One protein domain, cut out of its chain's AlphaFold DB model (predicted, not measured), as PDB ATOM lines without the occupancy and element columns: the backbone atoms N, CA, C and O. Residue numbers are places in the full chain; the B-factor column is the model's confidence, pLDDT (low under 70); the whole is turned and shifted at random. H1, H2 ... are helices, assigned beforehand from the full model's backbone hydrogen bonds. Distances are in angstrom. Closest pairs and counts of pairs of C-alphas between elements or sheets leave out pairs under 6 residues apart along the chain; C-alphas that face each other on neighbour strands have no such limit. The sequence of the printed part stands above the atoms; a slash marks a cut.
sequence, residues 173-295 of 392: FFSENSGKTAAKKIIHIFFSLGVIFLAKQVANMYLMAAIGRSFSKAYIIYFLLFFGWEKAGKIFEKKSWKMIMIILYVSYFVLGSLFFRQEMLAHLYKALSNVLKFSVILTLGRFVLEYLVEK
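This is residues 173 to 295 of the 392 residues of an uncharacterized protein of Elusimicrobia bacterium (UniProt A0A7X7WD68). Helix H1 runs through the middle of a loose ring made by the other four helices. The longest, H5, crosses H1 steeply as an X on one side, short H3 crosses it on the other, and H2 and H4 lie between these two sides; residues 287 to 295, the end of H5, stick out. The 123 printed residues hold five named helices, H1 to H5 in chain order, and no named strand; the class is all helix, with mostly crossed packing. The whole is only just compact, close to loose, with a radius of gyration of the C-alphas of 16.0 A, and only just elongated, spanning 49 by 32 by 23 A.

H1, residues 180 to 207, begins at C-alpha 180 (17.291, -11.455, 19.749) and is 39.4 A long. H2 is residues 218 to 227 and H3 residues 229 to 237. H4, residues 239 to 259, is 29.8 A long. H5, residues 264 to 295, is 44.3 A long and ends at C-alpha 295 (29.652, -10.983, 47.353).

H1 and H5 are the hubs, touching three helices each. They touch each other at a steep tilt of 58 degrees, opposite ways, closest at the C-alphas of Phe 197 and Ala 271, 4.9 A. H1 touches H3 with residues 188 to 192 alone, about perpendicular at 74 degrees, closest at C-alphas 192 and 236, 6.6 A. H1 touches H4 at a steep tilt of 45 degrees, closest at C-alphas 195 and 245, 6.4 A. H4 and H5 form a helical hairpin. H3 and H5 are apart. Every O i to N i+4 pair is within hydrogen-bond range in H1, H2, H3 and H4, and 26 of 28 in H5.

The C-alphas of Leu 258 and Lys 295 are the two farthest apart, at 52.4 A. The printed part has no cut and no long link. Residues 176 to 179, 211 to 212 and 214 to 215 are under pLDDT 70.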
ATOM      1  N   PHE A 173      24.198  -8.979  29.584       76.19
ATOM      2  CA  PHE A 173      23.086  -9.919  29.434       76.19
ATOM      3  C   PHE A 173      22.185  -9.582  28.231       76.19
ATOM      4  O   PHE A 173      21.690 -10.491  27.560       76.19
ATOM      5  N   PHE A 174      22.008  -8.292  27.919       75.56
ATOM      6  CA  PHE A 174      21.297  -7.836  26.721       75.56
ATOM      7  C   PHE A 174      22.144  -7.851  25.432       75.56
ATOM      8  O   PHE A 174      21.561  -7.979  24.354       75.56
ATOM      9  N   SER A 175      23.476  -7.723  25.503       76.25
ATOM     10  CA  SER A 175      24.350  -7.577  24.326       76.25
ATOM     11  C   SER A 175      25.066  -8.855  23.871       76.25
ATOM     12  O   SER A 175      25.143  -9.083  22.668       76.25
ATOM     13  N   GLU A 176      25.584  -9.687  24.782       56.19
ATOM     14  CA  GLU A 176      26.425 -10.865  24.469       56.19
ATOM     15  C   GLU A 176      25.627 -12.045  23.899       56.19
ATOM     16  O   GLU A 176      26.081 -12.748  23.000       56.19
ATOM     17  N   ASN A 177      24.386 -12.230  24.348       53.06
ATOM     18  CA  ASN A 177      23.471 -13.197  23.750       53.06
ATOM     19  C   ASN A 177      22.735 -12.534  22.588       53.06
ATOM     20  O   ASN A 177      21.624 -12.054  22.815       53.06
ATOM     21  N   SER A 178      23.349 -12.489  21.391       52.69
ATOM     22  CA  SER A 178      22.807 -11.962  20.117       52.69
ATOM     23  C   SER A 178      21.407 -11.368  20.299       52.69
ATOM     24  O   SER A 178      20.456 -12.145  20.246       52.69
ATOM     25  N   GLY A 179      21.271 -10.072  20.627       64.81
ATOM     26  CA  GLY A 179      20.164  -9.497  21.435       64.81
ATOM     27  C   GLY A 179      18.732 -10.032  21.226       64.81
ATOM     28  O   GLY A 179      17.920 -10.048  22.149       64.81
ATOM     29  N   LYS A 180      18.433 -10.576  20.043       75.94
ATOM     30  CA  LYS A 180      17.291 -11.455  19.749       75.94
ATOM     31  C   LYS A 180      17.088 -12.612  20.752       75.94
ATOM     32  O   LYS A 180      15.941 -12.877  21.098       75.94
ATOM     33  N   THR A 181      18.118 -13.315  21.224       82.00
ATOM     34  CA  THR A 181      17.962 -14.496  22.104       82.00
ATOM     35  C   THR A 181      17.643 -14.094  23.544       82.00
ATOM     36  O   THR A 181      16.716 -14.645  24.140       82.00
ATOM     37  N   ALA A 182      18.333 -13.079  24.079       81.88
ATOM     38  CA  ALA A 182      18.045 -12.532  25.406       81.88
ATOM     39  C   ALA A 182      16.650 -11.893  25.469       81.88
ATOM     40  O   ALA A 182      15.862 -12.216  26.363       81.88
ATOM     41  N   ALA A 183      16.295 -11.068  24.475       85.06
ATOM     42  CA  ALA A 183      14.967 -10.467  24.381       85.06
ATOM     43  C   ALA A 183      13.868 -11.538  24.306       85.06
ATOM     44  O   ALA A 183      12.891 -11.464  25.049       85.06
ATOM     45  N   LYS A 184      14.055 -12.591  23.493       90.12
ATOM     46  CA  LYS A 184      13.129 -13.736  23.442       90.12
ATOM     47  C   LYS A 184      12.963 -14.405  24.806       90.12
ATOM     48  O   LYS A 184      11.838 -14.731  25.171       90.12
ATOM     49  N   LYS A 185      14.046 -14.597  25.569       89.88
ATOM     50  CA  LYS A 185      13.984 -15.202  26.909       89.88
ATOM     51  C   LYS A 185      13.218 -14.320  27.899       89.88
ATOM     52  O   LYS A 185      12.374 -14.831  28.628       89.88
ATOM     53  N   ILE A 186      13.463 -13.011  27.889       90.00
ATOM     54  CA  ILE A 186      12.762 -12.051  28.757       90.00
ATOM     55  C   ILE A 186      11.278 -11.991  28.411       90.00
ATOM     56  O   ILE A 186      10.447 -12.105  29.308       90.00
ATOM     57  N   ILE A 187      10.939 -11.874  27.124       92.50
ATOM     58  CA  ILE A 187       9.551 -11.902  26.649       92.50
ATOM     59  C   ILE A 187       8.886 -13.196  27.115       92.50
ATOM     60  O   ILE A 187       7.833 -13.166  27.738       92.50
ATOM     61  N   HIS A 188       9.533 -14.339  26.901       93.75
ATOM     62  CA  HIS A 188       9.009 -15.637  27.314       93.75
ATOM     63  C   HIS A 188       8.735 -15.731  28.824       93.75
ATOM     64  O   HIS A 188       7.681 -16.213  29.241       93.75
ATOM     65  N   ILE A 189       9.655 -15.231  29.652       93.81
ATOM     66  CA  ILE A 189       9.477 -15.138  31.105       93.81
ATOM     67  C   ILE A 189       8.308 -14.210  31.457       93.81
ATOM     68  O   ILE A 189       7.473 -14.559  32.289       93.81
ATOM     69  N   PHE A 190       8.223 -13.049  30.808       95.50
ATOM     70  CA  PHE A 190       7.170 -12.065  31.037       95.50
ATOM     71  C   PHE A 190       5.785 -12.637  30.710       95.50
ATOM     72  O   PHE A 190       4.863 -12.509  31.511       95.50
ATOM     73  N   PHE A 191       5.654 -13.345  29.585       96.38
ATOM     74  CA  PHE A 191       4.433 -14.068  29.219       96.38
ATOM     75  C   PHE A 191       4.127 -15.211  30.200       96.38
ATOM     76  O   PHE A 191       2.980 -15.378  30.599       96.38
ATOM     77  N   SER A 192       5.141 -15.944  30.674       96.50
ATOM     78  CA  SER A 192       4.956 -16.990  31.697       96.50
ATOM     79  C   SER A 192       4.386 -16.439  32.998       96.50
ATOM     80  O   SER A 192       3.418 -16.975  33.538       96.50
ATOM     81  N   LEU A 193       4.935 -15.324  33.476       96.25
ATOM     82  CA  LEU A 193       4.407 -14.620  34.638       96.25
ATOM     83  C   LEU A 193       3.008 -14.058  34.367       96.25
ATOM     84  O   LEU A 193       2.141 -14.136  35.237       96.25
ATOM     85  N   GLY A 194       2.776 -13.536  33.161       96.94
ATOM     86  CA  GLY A 194       1.478 -13.043  32.715       96.94
ATOM     87  C   GLY A 194       0.382 -14.091  32.867       96.94
ATOM     88  O   GLY A 194      -0.634 -13.798  33.493       96.94
ATOM     89  N   VAL A 195       0.616 -15.321  32.394       96.81
ATOM     90  CA  VAL A 195      -0.318 -16.448  32.568       96.81
ATOM     91  C   VAL A 195      -0.588 -16.727  34.039       96.81
ATOM     92  O   VAL A 195      -1.745 -16.871  34.419       96.81
ATOM     93  N   ILE A 196       0.444 -16.775  34.883       96.06
ATOM     94  CA  ILE A 196       0.283 -17.095  36.309       96.06
ATOM     95  C   ILE A 196      -0.572 -16.039  37.016       96.06
ATOM     96  O   ILE A 196      -1.515 -16.376  37.735       96.06
ATOM     97  N   PHE A 197      -0.288 -14.750  36.806       96.50
ATOM     98  CA  PHE A 197      -1.066 -13.687  37.445       96.50
ATOM     99  C   PHE A 197      -2.472 -13.562  36.882       96.50
ATOM    100  O   PHE A 197      -3.382 -13.207  37.628       96.50
ATOM    101  N   LEU A 198      -2.666 -13.865  35.604       96.19
ATOM    102  CA  LEU A 198      -3.975 -13.879  34.969       96.19
ATOM    103  C   LEU A 198      -4.815 -15.062  35.459       96.19
ATOM    104  O   LEU A 198      -5.948 -14.853  35.889       96.19
ATOM    105  N   ALA A 199      -4.232 -16.261  35.540       94.50
ATOM    106  CA  ALA A 199      -4.855 -17.423  36.165       94.50
ATOM    107  C   ALA A 199      -5.248 -17.121  37.615       94.50
ATOM    108  O   ALA A 199      -6.361 -17.434  38.026       94.50
ATOM    109  N   LYS A 200      -4.398 -16.413  38.369       93.50
ATOM    110  CA  LYS A 200      -4.754 -15.910  39.700       93.50
ATOM    111  C   LYS A 200      -5.947 -14.947  39.668       93.50
ATOM    112  O   LYS A 200      -6.807 -15.048  40.536       93.50
ATOM    113  N   GLN A 201      -6.024 -13.998  38.731       93.88
ATOM    114  CA  GLN A 201      -7.176 -13.083  38.664       93.88
ATOM    115  C   GLN A 201      -8.487 -13.836  38.407       93.88
ATOM    116  O   GLN A 201      -9.475 -13.571  39.087       93.88
ATOM    117  N   VAL A 202      -8.471 -14.801  37.484       92.44
ATOM    118  CA  VAL A 202      -9.629 -15.655  37.187       92.44
ATOM    119  C   VAL A 202      -9.982 -16.520  38.397       92.44
ATOM    120  O   VAL A 202     -11.128 -16.539  38.835       92.44
ATOM    121  N   ALA A 203      -8.991 -17.172  39.006       90.75
ATOM    122  CA  ALA A 203      -9.180 -17.962  40.216       90.75
ATOM    123  C   ALA A 203      -9.770 -17.118  41.351       90.75
ATOM    124  O   ALA A 203     -10.699 -17.554  42.013       90.75
ATOM    125  N   ASN A 204      -9.303 -15.884  41.546       89.88
ATOM    126  CA  ASN A 204      -9.846 -14.985  42.559       89.88
ATOM    127  C   ASN A 204     -11.322 -14.654  42.334       89.88
ATOM    128  O   ASN A 204     -12.038 -14.481  43.310       89.88
ATOM    129  N   MET A 205     -11.773 -14.549  41.087       88.38
ATOM    130  CA  MET A 205     -13.173 -14.261  40.777       88.38
ATOM    131  C   MET A 205     -14.089 -15.422  41.182       88.38
ATOM    132  O   MET A 205     -15.096 -15.197  41.844       88.38
ATOM    133  N   TYR A 206     -13.711 -16.663  40.862       86.19
ATOM    134  CA  TYR A 206     -14.568 -17.835  41.100       86.19
ATOM    135  C   TYR A 206     -14.339 -18.512  42.456       86.19
ATOM    136  O   TYR A 206     -15.271 -18.985  43.098       86.19
ATOM    137  N   LEU A 207     -13.094 -18.549  42.923       83.75
ATOM    138  CA  LEU A 207     -12.697 -19.247  44.145       83.75
ATOM    139  C   LEU A 207     -12.732 -18.343  45.378       83.75
ATOM    140  O   LEU A 207     -12.433 -18.819  46.470       83.75
ATOM    141  N   MET A 208     -13.112 -17.063  45.251       73.88
ATOM    142  CA  MET A 208     -13.234 -16.161  46.404       73.88
ATOM    143  C   MET A 208     -14.174 -16.716  47.479       73.88
ATOM    144  O   MET A 208     -13.899 -16.540  48.668       73.88
ATOM    145  N   ALA A 209     -15.235 -17.419  47.065       72.12
ATOM    146  CA  ALA A 209     -16.160 -18.093  47.968       72.12
ATOM    147  C   ALA A 209     -15.548 -19.351  48.616       72.12
ATOM    148  O   ALA A 209     -15.772 -19.592  49.798       72.12
ATOM    149  N   ALA A 210     -14.742 -20.121  47.876       71.69
ATOM    150  CA  ALA A 210     -14.243 -21.432  48.305       71.69
ATOM    151  C   ALA A 210     -12.899 -21.381  49.057       71.69
ATOM    152  O   ALA A 210     -12.749 -21.970  50.122       71.69
ATOM    153  N   ILE A 211     -11.906 -20.666  48.522       64.69
ATOM    154  CA  ILE A 211     -10.534 -20.601  49.069       64.69
ATOM    155  C   ILE A 211     -10.392 -19.414  50.048       64.69
ATOM    156  O   ILE A 211      -9.412 -19.272  50.786       64.69
ATOM    157  N   GLY A 212     -11.421 -18.564  50.111       65.38
ATOM    158  CA  GLY A 212     -11.477 -17.392  50.969       65.38
ATOM    159  C   GLY A 212     -10.526 -16.273  50.532       65.38
ATOM    160  O   GLY A 212      -9.686 -16.403  49.641       65.38
ATOM    161  N   ARG A 213     -10.630 -15.121  51.205       72.00
ATOM    162  CA  ARG A 213      -9.873 -13.900  50.861       72.00
ATOM    163  C   ARG A 213      -8.343 -14.032  50.986       72.00
ATOM    164  O   ARG A 213      -7.634 -13.129  50.552       72.00
ATOM    165  N   SER A 214      -7.801 -15.113  51.548       66.44
ATOM    166  CA  SER A 214      -6.359 -15.253  51.807       66.44
ATOM    167  C   SER A 214      -5.520 -15.399  50.539       66.44
ATOM    168  O   SER A 214      -4.549 -14.664  50.376       66.44
ATOM    169  N   PHE A 215      -5.919 -16.271  49.604       67.81
ATOM    170  CA  PHE A 215      -5.178 -16.484  48.348       67.81
ATOM    171  C   PHE A 215      -5.297 -15.305  47.371       67.81
ATOM    172  O   PHE A 215      -4.532 -15.184  46.414       67.81
ATOM    173  N   SER A 216      -6.218 -14.376  47.648       75.12
ATOM    174  CA  SER A 216      -6.425 -13.195  46.811       75.12
ATOM    175  C   SER A 216      -5.223 -12.247  46.779       75.12
ATOM    176  O   SER A 216      -5.067 -11.460  45.835       75.12
ATOM    177  N   LYS A 217      -4.332 -12.339  47.768       85.44
ATOM    178  CA  LYS A 217      -3.235 -11.395  47.961       85.44
ATOM    179  C   LYS A 217      -2.048 -11.733  47.058       85.44
ATOM    180  O   LYS A 217      -1.462 -12.805  47.146       85.44
ATOM    181  N   ALA A 218      -1.688 -10.800  46.172       87.19
ATOM    182  CA  ALA A 218      -0.645 -11.012  45.161       87.19
ATOM    183  C   ALA A 218       0.734 -11.318  45.771       87.19
ATOM    184  O   ALA A 218       1.481 -12.114  45.209       87.19
ATOM    185  N   TYR A 219       1.031 -10.754  46.944       84.56
ATOM    186  CA  TYR A 219       2.321 -10.934  47.606       84.56
ATOM    187  C   TYR A 219       2.622 -12.384  48.004       84.56
ATOM    188  O   TYR A 219       3.790 -12.736  48.111       84.56
ATOM    189  N   ILE A 220       1.610 -13.239  48.201       85.19
ATOM    190  CA  ILE A 220       1.828 -14.665  48.503       85.19
ATOM    191  C   ILE A 220       2.438 -15.348  47.278       85.19
ATOM    192  O   ILE A 220       3.422 -16.071  47.385       85.19
ATOM    193  N   ILE A 221       1.892 -15.058  46.095       89.25
ATOM    194  CA  ILE A 221       2.429 -15.562  44.830       89.25
ATOM    195  C   ILE A 221       3.806 -14.963  44.564       89.25
ATOM    196  O   ILE A 221       4.689 -15.689  44.126       89.25
ATOM    197  N   TYR A 222       4.014 -13.677  44.868       90.31
ATOM    198  CA  TYR A 222       5.345 -13.070  44.766       90.31
ATOM    199  C   TYR A 222       6.354 -13.819  45.624       90.31
ATOM    200  O   TYR A 222       7.409 -14.192  45.132       90.31
ATOM    201  N   PHE A 223       6.007 -14.083  46.880       85.44
ATOM    202  CA  PHE A 223       6.855 -14.814  47.802       85.44
ATOM    203  C   PHE A 223       7.194 -16.210  47.252       85.44
ATOM    204  O   PHE A 223       8.363 -16.536  47.062       85.44
ATOM    205  N   LEU A 224       6.183 -17.005  46.891       87.75
ATOM    206  CA  LEU A 224       6.386 -18.362  46.370       87.75
ATOM    207  C   LEU A 224       7.199 -18.386  45.070       87.75
ATOM    208  O   LEU A 224       8.080 -19.228  44.919       87.75
ATOM    209  N   LEU A 225       6.934 -17.464  44.140       91.56
ATOM    210  CA  LEU A 225       7.685 -17.368  42.889       91.56
ATOM    211  C   LEU A 225       9.110 -16.872  43.104       91.56
ATOM    212  O   LEU A 225       9.992 -17.309  42.376       91.56
ATOM    213  N   PHE A 226       9.341 -15.976  44.065       89.50
ATOM    214  CA  PHE A 226      10.674 -15.476  44.386       89.50
ATOM    215  C   PHE A 226      11.576 -16.614  44.869       89.50
ATOM    216  O   PHE A 226      12.660 -16.814  44.328       89.50
ATOM    217  N   PHE A 227      11.089 -17.423  45.813       84.94
ATOM    218  CA  PHE A 227      11.843 -18.559  46.348       84.94
ATOM    219  C   PHE A 227      11.891 -19.756  45.406       84.94
ATOM    220  O   PHE A 227      12.918 -20.409  45.259       84.94
ATOM    221  N   GLY A 228      10.795 -20.017  44.701       88.25
ATOM    222  CA  GLY A 228      10.725 -21.056  43.685       88.25
ATOM    223  C   GLY A 228      11.380 -20.674  42.360       88.25
ATOM    224  O   GLY A 228      11.309 -21.474  41.429       88.25
ATOM    225  N   TRP A 229      11.986 -19.487  42.233       90.94
ATOM    226  CA  TRP A 229      12.338 -18.909  40.936       90.94
ATOM    227  C   TRP A 229      13.270 -19.789  40.108       90.94
ATOM    228  O   TRP A 229      13.053 -19.945  38.911       90.94
ATOM    229  N   GLU A 230      14.287 -20.402  40.714       88.06
ATOM    230  CA  GLU A 230      15.217 -21.257  39.968       88.06
ATOM    231  C   GLU A 230      14.520 -22.486  39.374       88.06
ATOM    232  O   GLU A 230      14.759 -22.858  38.222       88.06
ATOM    233  N   LYS A 231      13.605 -23.090  40.140       90.00
ATOM    234  CA  LYS A 231      12.790 -24.226  39.690       90.00
ATOM    235  C   LYS A 231      11.753 -23.771  38.660       90.00
ATOM    236  O   LYS A 231      11.607 -24.408  37.620       90.00
ATOM    237  N   ALA A 232      11.083 -22.646  38.910       90.50
ATOM    238  CA  ALA A 232      10.094 -22.052  38.015       90.50
ATOM    239  C   ALA A 232      10.715 -21.659  36.669       90.50
ATOM    240  O   ALA A 232      10.161 -21.991  35.628       90.50
ATOM    241  N   GLY A 233      11.903 -21.052  36.670       90.69
ATOM    242  CA  GLY A 233      12.646 -20.690  35.465       90.69
ATOM    243  C   GLY A 233      12.959 -21.906  34.592       90.69
ATOM    244  O   GLY A 233      12.678 -21.885  33.394       90.69
ATOM    245  N   LYS A 234      13.432 -23.008  35.194       92.38
ATOM    246  CA  LYS A 234      13.649 -24.282  34.482       92.38
ATOM    247  C   LYS A 234      12.351 -24.854  33.905       92.38
ATOM    248  O   LYS A 234      12.364 -25.413  32.813       92.38
ATOM    249  N   ILE A 235      11.227 -24.728  34.618       95.25
ATOM    250  CA  ILE A 235       9.909 -25.141  34.111       95.25
ATOM    251  C   ILE A 235       9.494 -24.260  32.931       95.25
ATOM    252  O   ILE A 235       9.052 -24.793  31.914       95.25
ATOM    253  N   PHE A 236       9.683 -22.943  33.031       94.50
ATOM    254  CA  PHE A 236       9.305 -22.000  31.981       94.50
ATOM    255  C   PHE A 236      10.042 -22.282  30.676       94.50
ATOM    256  O   PHE A 236       9.456 -22.147  29.607       94.50
ATOM    257  N   GLU A 237      11.291 -22.737  30.731       93.12
ATOM    258  CA  GLU A 237      12.075 -23.066  29.539       93.12
ATOM    259  C   GLU A 237      11.571 -24.315  28.781       93.12
ATOM    260  O   GLU A 237      11.825 -24.439  27.578       93.12
ATOM    261  N   LYS A 238      10.793 -25.207  29.420       96.44
ATOM    262  CA  LYS A 238      10.296 -26.452  28.801       96.44
ATOM    263  C   LYS A 238       9.295 -26.185  27.669       96.44
ATOM    264  O   LYS A 238       8.385 -25.368  27.796       96.44
ATOM    265  N   LYS A 239       9.390 -26.956  26.574       96.56
ATOM    266  CA  LYS A 239       8.471 -26.872  25.414       96.56
ATOM    267  C   LYS A 239       7.004 -27.112  25.801       96.56
ATOM    268  O   LYS A 239       6.129 -26.410  25.302       96.56
ATOM    269  N   SER A 240       6.745 -28.058  26.707       97.06
ATOM    270  CA  SER A 240       5.396 -28.354  27.209       97.06
ATOM    271  C   SER A 240       4.763 -27.150  27.904       97.06
ATOM    272  O   SER A 240       3.605 -26.836  27.643       97.06
ATOM    273  N   TRP A 241       5.535 -26.415  28.709       96.69
ATOM    274  CA  TRP A 241       5.057 -25.196  29.357       96.69
ATOM    275  C   TRP A 241       4.659 -24.126  28.337       96.69
ATOM    276  O   TRP A 241       3.620 -23.495  28.491       96.69
ATOM    277  N   LYS A 242       5.419 -23.973  27.242       96.12
ATOM    278  CA  LYS A 242       5.063 -23.036  26.159       96.12
ATOM    279  C   LYS A 242       3.690 -23.343  25.561       96.12
ATOM    280  O   LYS A 242       2.902 -22.426  25.363       96.12
ATOM    281  N   MET A 243       3.396 -24.622  25.325       97.19
ATOM    282  CA  MET A 243       2.085 -25.052  24.827       97.19
ATOM    283  C   MET A 243       0.979 -24.794  25.850       97.19
ATOM    284  O   MET A 243      -0.054 -24.239  25.489       97.19
ATOM    285  N   ILE A 244       1.216 -25.121  27.126       96.75
ATOM    286  CA  ILE A 244       0.267 -24.850  28.218       96.75
ATOM    287  C   ILE A 244      -0.068 -23.358  28.281       96.75
ATOM    288  O   ILE A 244      -1.236 -23.000  28.366       96.75
ATOM    289  N   MET A 245       0.927 -22.475  28.181       96.81
ATOM    290  CA  MET A 245       0.691 -21.031  28.178       96.81
ATOM    291  C   MET A 245      -0.160 -20.565  27.001       96.81
ATOM    292  O   MET A 245      -1.063 -19.759  27.200       96.81
ATOM    293  N   ILE A 246       0.124 -21.054  25.787       97.31
ATOM    294  CA  ILE A 246      -0.662 -20.707  24.594       97.31
ATOM    295  C   ILE A 246      -2.115 -21.131  24.801       97.31
ATOM    296  O   ILE A 246      -3.013 -20.316  24.608       97.31
ATOM    297  N   ILE A 247      -2.339 -22.365  25.263       97.75
ATOM    298  CA  ILE A 247      -3.678 -22.881  25.568       97.75
ATOM    299  C   ILE A 247      -4.356 -21.992  26.613       97.75
ATOM    300  O   ILE A 247      -5.460 -21.524  26.371       97.75
ATOM    301  N   LEU A 248      -3.692 -21.684  27.729       97.06
ATOM    302  CA  LEU A 248      -4.267 -20.862  28.796       97.06
ATOM    303  C   LEU A 248      -4.610 -19.440  28.337       97.06
ATOM    304  O   LEU A 248      -5.656 -18.922  28.724       97.06
ATOM    305  N   TYR A 249      -3.782 -18.813  27.496       97.81
ATOM    306  CA  TYR A 249      -4.104 -17.507  26.920       97.81
ATOM    307  C   TYR A 249      -5.287 -17.581  25.956       97.81
ATOM    308  O   TYR A 249      -6.207 -16.776  26.077       97.81
ATOM    309  N   VAL A 250      -5.294 -18.542  25.028       97.88
ATOM    310  CA  VAL A 250      -6.407 -18.720  24.081       97.88
ATOM    311  C   VAL A 250      -7.702 -19.003  24.840       97.88
ATOM    312  O   VAL A 250      -8.696 -18.321  24.615       97.88
ATOM    313  N   SER A 251      -7.678 -19.930  25.799       97.12
ATOM    314  CA  SER A 251      -8.816 -20.221  26.671       97.12
ATOM    315  C   SER A 251      -9.268 -18.985  27.441       97.12
ATOM    316  O   SER A 251     -10.464 -18.733  27.503       97.12
ATOM    317  N   TYR A 252      -8.348 -18.180  27.979       96.94
ATOM    318  CA  TYR A 252      -8.707 -16.940  28.664       96.94
ATOM    319  C   TYR A 252      -9.431 -15.951  27.751       96.94
ATOM    320  O   TYR A 252     -10.446 -15.399  28.161       96.94
ATOM    321  N   PHE A 253      -8.943 -15.722  26.530       97.75
ATOM    322  CA  PHE A 253      -9.585 -14.777  25.614       97.75
ATOM    323  C   PHE A 253     -10.920 -15.304  25.085       97.75
ATOM    324  O   PHE A 253     -11.890 -14.553  25.050       97.75
ATOM    325  N   VAL A 254     -11.002 -16.591  24.730       97.62
ATOM    326  CA  VAL A 254     -12.248 -17.206  24.252       97.62
ATOM    327  C   VAL A 254     -13.292 -17.219  25.366       97.62
ATOM    328  O   VAL A 254     -14.355 -16.626  25.213       97.62
ATOM    329  N   LEU A 255     -12.981 -17.815  26.521       96.38
ATOM    330  CA  LEU A 255     -13.917 -17.893  27.646       96.38
ATOM    331  C   LEU A 255     -14.206 -16.507  28.230       96.38
ATOM    332  O   LEU A 255     -15.354 -16.201  28.529       96.38
ATOM    333  N   GLY A 256     -13.204 -15.637  28.340       96.31
ATOM    334  CA  GLY A 256     -13.385 -14.267  28.816       96.31
ATOM    335  C   GLY A 256     -14.304 -13.445  27.922       96.31
ATOM    336  O   GLY A 256     -15.135 -12.702  28.437       96.31
ATOM    337  N   SER A 257     -14.233 -13.631  26.599       96.88
ATOM    338  CA  SER A 257     -15.150 -12.972  25.661       96.88
ATOM    339  C   SER A 257     -16.607 -13.417  25.827       96.88
ATOM    340  O   SER A 257     -17.509 -12.608  25.608       96.88
ATOM    341  N   LEU A 258     -16.827 -14.667  26.249       97.06
ATOM    342  CA  LEU A 258     -18.151 -15.259  26.444       97.06
ATOM    343  C   LEU A 258     -18.735 -14.963  27.833       97.06
ATOM    344  O   LEU A 258     -19.916 -14.653  27.935       97.06
ATOM    345  N   PHE A 259     -17.926 -15.052  28.894       96.00
ATOM    346  CA  PHE A 259     -18.414 -15.061  30.280       96.00
ATOM    347  C   PHE A 259     -18.165 -13.762  31.063       96.00
ATOM    348  O   PHE A 259     -18.951 -13.453  31.953       96.00
ATOM    349  N   PHE A 260     -17.099 -13.003  30.777       94.81
ATOM    350  CA  PHE A 260     -16.702 -11.818  31.566       94.81
ATOM    351  C   PHE A 260     -16.073 -10.724  30.686       94.81
ATOM    352  O   PHE A 260     -14.999 -10.178  30.957       94.81
ATOM    353  N   ARG A 261     -16.750 -10.400  29.576       96.00
ATOM    354  CA  ARG A 261     -16.234  -9.492  28.537       96.00
ATOM    355  C   ARG A 261     -15.828  -8.121  29.088       96.00
ATOM    356  O   ARG A 261     -14.844  -7.552  28.617       96.00
ATOM    357  N   GLN A 262     -16.572  -7.600  30.067       94.88
ATOM    358  CA  GLN A 262     -16.320  -6.284  30.657       94.88
ATOM    359  C   GLN A 262     -15.105  -6.301  31.601       94.88
ATOM    360  O   GLN A 262     -14.275  -5.393  31.537       94.88
ATOM    361  N   GLU A 263     -14.931  -7.340  32.427       95.25
ATOM    362  CA  GLU A 263     -13.790  -7.421  33.350       95.25
ATOM    363  C   GLU A 263     -12.498  -7.939  32.703       95.25
ATOM    364  O   GLU A 263     -11.413  -7.743  33.259       95.25
ATOM    365  N   MET A 264     -12.567  -8.567  31.523       95.88
ATOM    366  CA  MET A 264     -11.421  -9.206  30.861       95.88
ATOM    367  C   MET A 264     -10.206  -8.271  30.703       95.88
ATOM    368  O   MET A 264      -9.074  -8.664  31.004       95.88
ATOM    369  N   LEU A 265     -10.409  -7.020  30.269       95.31
ATOM    370  CA  LEU A 265      -9.311  -6.049  30.137       95.31
ATOM    371  C   LEU A 265      -8.785  -5.584  31.499       95.31
ATOM    372  O   LEU A 265      -7.575  -5.427  31.671       95.31
ATOM    373  N   ALA A 266      -9.665  -5.421  32.491       95.81
ATOM    374  CA  ALA A 266      -9.271  -5.048  33.846       95.81
ATOM    375  C   ALA A 266      -8.420  -6.144  34.510       95.81
ATOM    376  O   ALA A 266      -7.435  -5.845  35.190       95.81
ATOM    377  N   HIS A 267      -8.753  -7.418  34.293       95.25
ATOM    378  CA  HIS A 267      -7.961  -8.556  34.757       95.25
ATOM    379  C   HIS A 267      -6.603  -8.635  34.061       95.25
ATOM    380  O   HIS A 267      -5.595  -8.830  34.744       95.25
ATOM    381  N   LEU A 268      -6.552  -8.416  32.744       96.31
ATOM    382  CA  LEU A 268      -5.295  -8.369  31.997       96.31
ATOM    383  C   LEU A 268      -4.399  -7.230  32.499       96.31
ATOM    384  O   LEU A 268      -3.230  -7.460  32.803       96.31
ATOM    385  N   TYR A 269      -4.953  -6.028  32.677       96.81
ATOM    386  CA  TYR A 269      -4.232  -4.884  33.232       96.81
ATOM    387  C   TYR A 269      -3.704  -5.170  34.645       96.81
ATOM    388  O   TYR A 269      -2.523  -4.957  34.925       96.81
ATOM    389  N   LYS A 270      -4.539  -5.729  35.534       94.75
ATOM    390  CA  LYS A 270      -4.118  -6.143  36.883       94.75
ATOM    391  C   LYS A 270      -3.028  -7.213  36.833       94.75
ATOM    392  O   LYS A 270      -2.102  -7.167  37.640       94.75
ATOM    393  N   ALA A 271      -3.115  -8.183  35.925       96.06
ATOM    394  CA  ALA A 271      -2.093  -9.211  35.758       96.06
ATOM    395  C   ALA A 271      -0.766  -8.595  35.299       96.06
ATOM    396  O   ALA A 271       0.243  -8.802  35.965       96.06
ATOM    397  N   LEU A 272      -0.777  -7.760  34.256       96.31
ATOM    398  CA  LEU A 272       0.404  -7.046  33.758       96.31
ATOM    399  C   LEU A 272       1.031  -6.142  34.826       96.31
ATOM    400  O   LEU A 272       2.241  -6.179  35.027       96.31
ATOM    401  N   SER A 273       0.213  -5.397  35.575       95.00
ATOM    402  CA  SER A 273       0.678  -4.604  36.719       95.00
ATOM    403  C   SER A 273       1.384  -5.482  37.757       95.00
ATOM    404  O   SER A 273       2.469  -5.141  38.226       95.00
ATOM    405  N   ASN A 274       0.828  -6.660  38.065       93.88
ATOM    406  CA  ASN A 274       1.458  -7.597  38.990       93.88
ATOM    407  C   ASN A 274       2.753  -8.210  38.435       93.88
ATOM    408  O   ASN A 274       3.679  -8.404  39.217       93.88
ATOM    409  N   VAL A 275       2.838  -8.489  37.128       96.00
ATOM    410  CA  VAL A 275       4.073  -8.953  36.470       96.00
ATOM    411  C   VAL A 275       5.164  -7.897  36.600       96.00
ATOM    412  O   VAL A 275       6.287  -8.233  36.968       96.00
ATOM    413  N   LEU A 276       4.844  -6.625  36.343       94.12
ATOM    414  CA  LEU A 276       5.797  -5.522  36.465       94.12
ATOM    415  C   LEU A 276       6.277  -5.361  37.911       94.12
ATOM    416  O   LEU A 276       7.482  -5.386  38.153       94.12
ATOM    417  N   LYS A 277       5.349  -5.290  38.876       91.81
ATOM    418  CA  LYS A 277       5.675  -5.239  40.312       91.81
ATOM    419  C   LYS A 277       6.567  -6.408  40.730       91.81
ATOM    420  O   LYS A 277       7.604  -6.194  41.352       91.81
ATOM    421  N   PHE A 278       6.199  -7.634  40.352       92.00
ATOM    422  CA  PHE A 278       6.979  -8.824  40.677       92.00
ATOM    423  C   PHE A 278       8.361  -8.803  40.023       92.00
ATOM    424  O   PHE A 278       9.337  -9.132  40.681       92.00
ATOM    425  N   SER A 279       8.467  -8.380  38.763       91.12
ATOM    426  CA  SER A 279       9.749  -8.303  38.053       91.12
ATOM    427  C   SER A 279      10.705  -7.319  38.726       91.12
ATOM    428  O   SER A 279      11.889  -7.622  38.879       91.12
ATOM    429  N   VAL A 280      10.194  -6.173  39.189       88.81
ATOM    430  CA  VAL A 280      10.974  -5.202  39.971       88.81
ATOM    431  C   VAL A 280      11.419  -5.817  41.298       88.81
ATOM    432  O   VAL A 280      12.609  -5.794  41.601       88.81
ATOM    433  N   ILE A 281      10.497  -6.423  42.055       88.00
ATOM    434  CA  ILE A 281      10.802  -7.082  43.337       88.00
ATOM    435  C   ILE A 281      11.840  -8.192  43.153       88.00
ATOM    436  O   ILE A 281      12.789  -8.271  43.923       88.00
ATOM    437  N   LEU A 282      11.687  -9.034  42.134       88.25
ATOM    438  CA  LEU A 282      12.590 -10.142  41.850       88.25
ATOM    439  C   LEU A 282      13.986  -9.640  41.483       88.25
ATOM    440  O   LEU A 282      14.971 -10.154  42.004       88.25
ATOM    441  N   THR A 283      14.075  -8.627  40.617       86.12
ATOM    442  CA  THR A 283      15.358  -8.044  40.201       86.12
ATOM    443  C   THR A 283      16.069  -7.404  41.392       86.12
ATOM    444  O   THR A 283      17.237  -7.695  41.629       86.12
ATOM    445  N   LEU A 284      15.362  -6.579  42.173       85.69
ATOM    446  CA  LEU A 284      15.922  -5.931  43.361       85.69
ATOM    447  C   LEU A 284      16.279  -6.946  44.446       85.69
ATOM    448  O   LEU A 284      17.357  -6.867  45.021       85.69
ATOM    449  N   GLY A 285      15.412  -7.920  44.708       86.69
ATOM    450  CA  GLY A 285      15.649  -8.956  45.707       86.69
ATOM    451  C   GLY A 285      16.847  -9.832  45.349       86.69
ATOM    452  O   GLY A 285      17.672 -10.104  46.214       86.69
ATOM    453  N   ARG A 286      17.006 -10.205  44.073       85.44
ATOM    454  CA  ARG A 286      18.204 -10.912  43.597       85.44
ATOM    455  C   ARG A 286      19.451 -10.055  43.678       85.44
ATOM    456  O   ARG A 286      20.473 -10.545  44.131       85.44
ATOM    457  N   PHE A 287      19.368  -8.782  43.299       84.25
ATOM    458  CA  PHE A 287      20.484  -7.856  43.473       84.25
ATOM    459  C   PHE A 287      20.916  -7.782  44.945       84.25
ATOM    460  O   PHE A 287      22.093  -7.927  45.251       84.25
ATOM    461  N   VAL A 288      19.970  -7.645  45.873       85.56
ATOM    462  CA  VAL A 288      20.281  -7.614  47.304       85.56
ATOM    463  C   VAL A 288      20.882  -8.940  47.782       85.56
ATOM    464  O   VAL A 288      21.933  -8.921  48.413       85.56
ATOM    465  N   LEU A 289      20.256 -10.083  47.489       83.00
ATOM    466  CA  LEU A 289      20.719 -11.382  47.988       83.00
ATOM    467  C   LEU A 289      22.036 -11.827  47.336       83.00
ATOM    468  O   LEU A 289      23.003 -12.100  48.038       83.00
ATOM    469  N   GLU A 290      22.097 -11.872  46.005       80.94
ATOM    470  CA  GLU A 290      23.272 -12.374  45.281       80.94
ATOM    471  C   GLU A 290      24.440 -11.382  45.346       80.94
ATOM    472  O   GLU A 290      25.593 -11.776  45.486       80.94
ATOM    473  N   TYR A 291      24.169 -10.078  45.228       78.94
ATOM    474  CA  TYR A 291      25.241  -9.090  45.116       78.94
ATOM    475  C   TYR A 291      25.617  -8.494  46.474       78.94
ATOM    476  O   TYR A 291      26.782  -8.540  46.862       78.94
ATOM    477  N   LEU A 292      24.652  -7.949  47.219       80.12
ATOM    478  CA  LEU A 292      24.970  -7.249  48.469       80.12
ATOM    479  C   LEU A 292      25.244  -8.202  49.632       80.12
ATOM    480  O   LEU A 292      26.094  -7.896  50.467       80.12
ATOM    481  N   VAL A 293      24.529  -9.327  49.718       79.81
ATOM    482  CA  VAL A 293      24.681 -10.263  50.839       79.81
ATOM    483  C   VAL A 293      25.812 -11.256  50.589       79.81
ATOM    484  O   VAL A 293      26.678 -11.363  51.452       79.81
ATOM    485  N   GLU A 294      25.851 -11.949  49.448       80.38
ATOM    486  CA  GLU A 294      26.896 -12.960  49.203       80.38
ATOM    487  C   GLU A 294      28.259 -12.328  48.881       80.38
ATOM    488  O   GLU A 294      29.229 -12.573  49.598       80.38
ATOM    489  N   LYS A 295      28.351 -11.474  47.850       80.00
ATOM    490  CA  LYS A 295      29.652 -10.983  47.353       80.00
ATOM    491  C   LYS A 295      30.401 -10.136  48.383       80.00
ATOM    492  O   LYS A 295      31.605 -10.292  48.552       80.00
TER     493      LYS A 295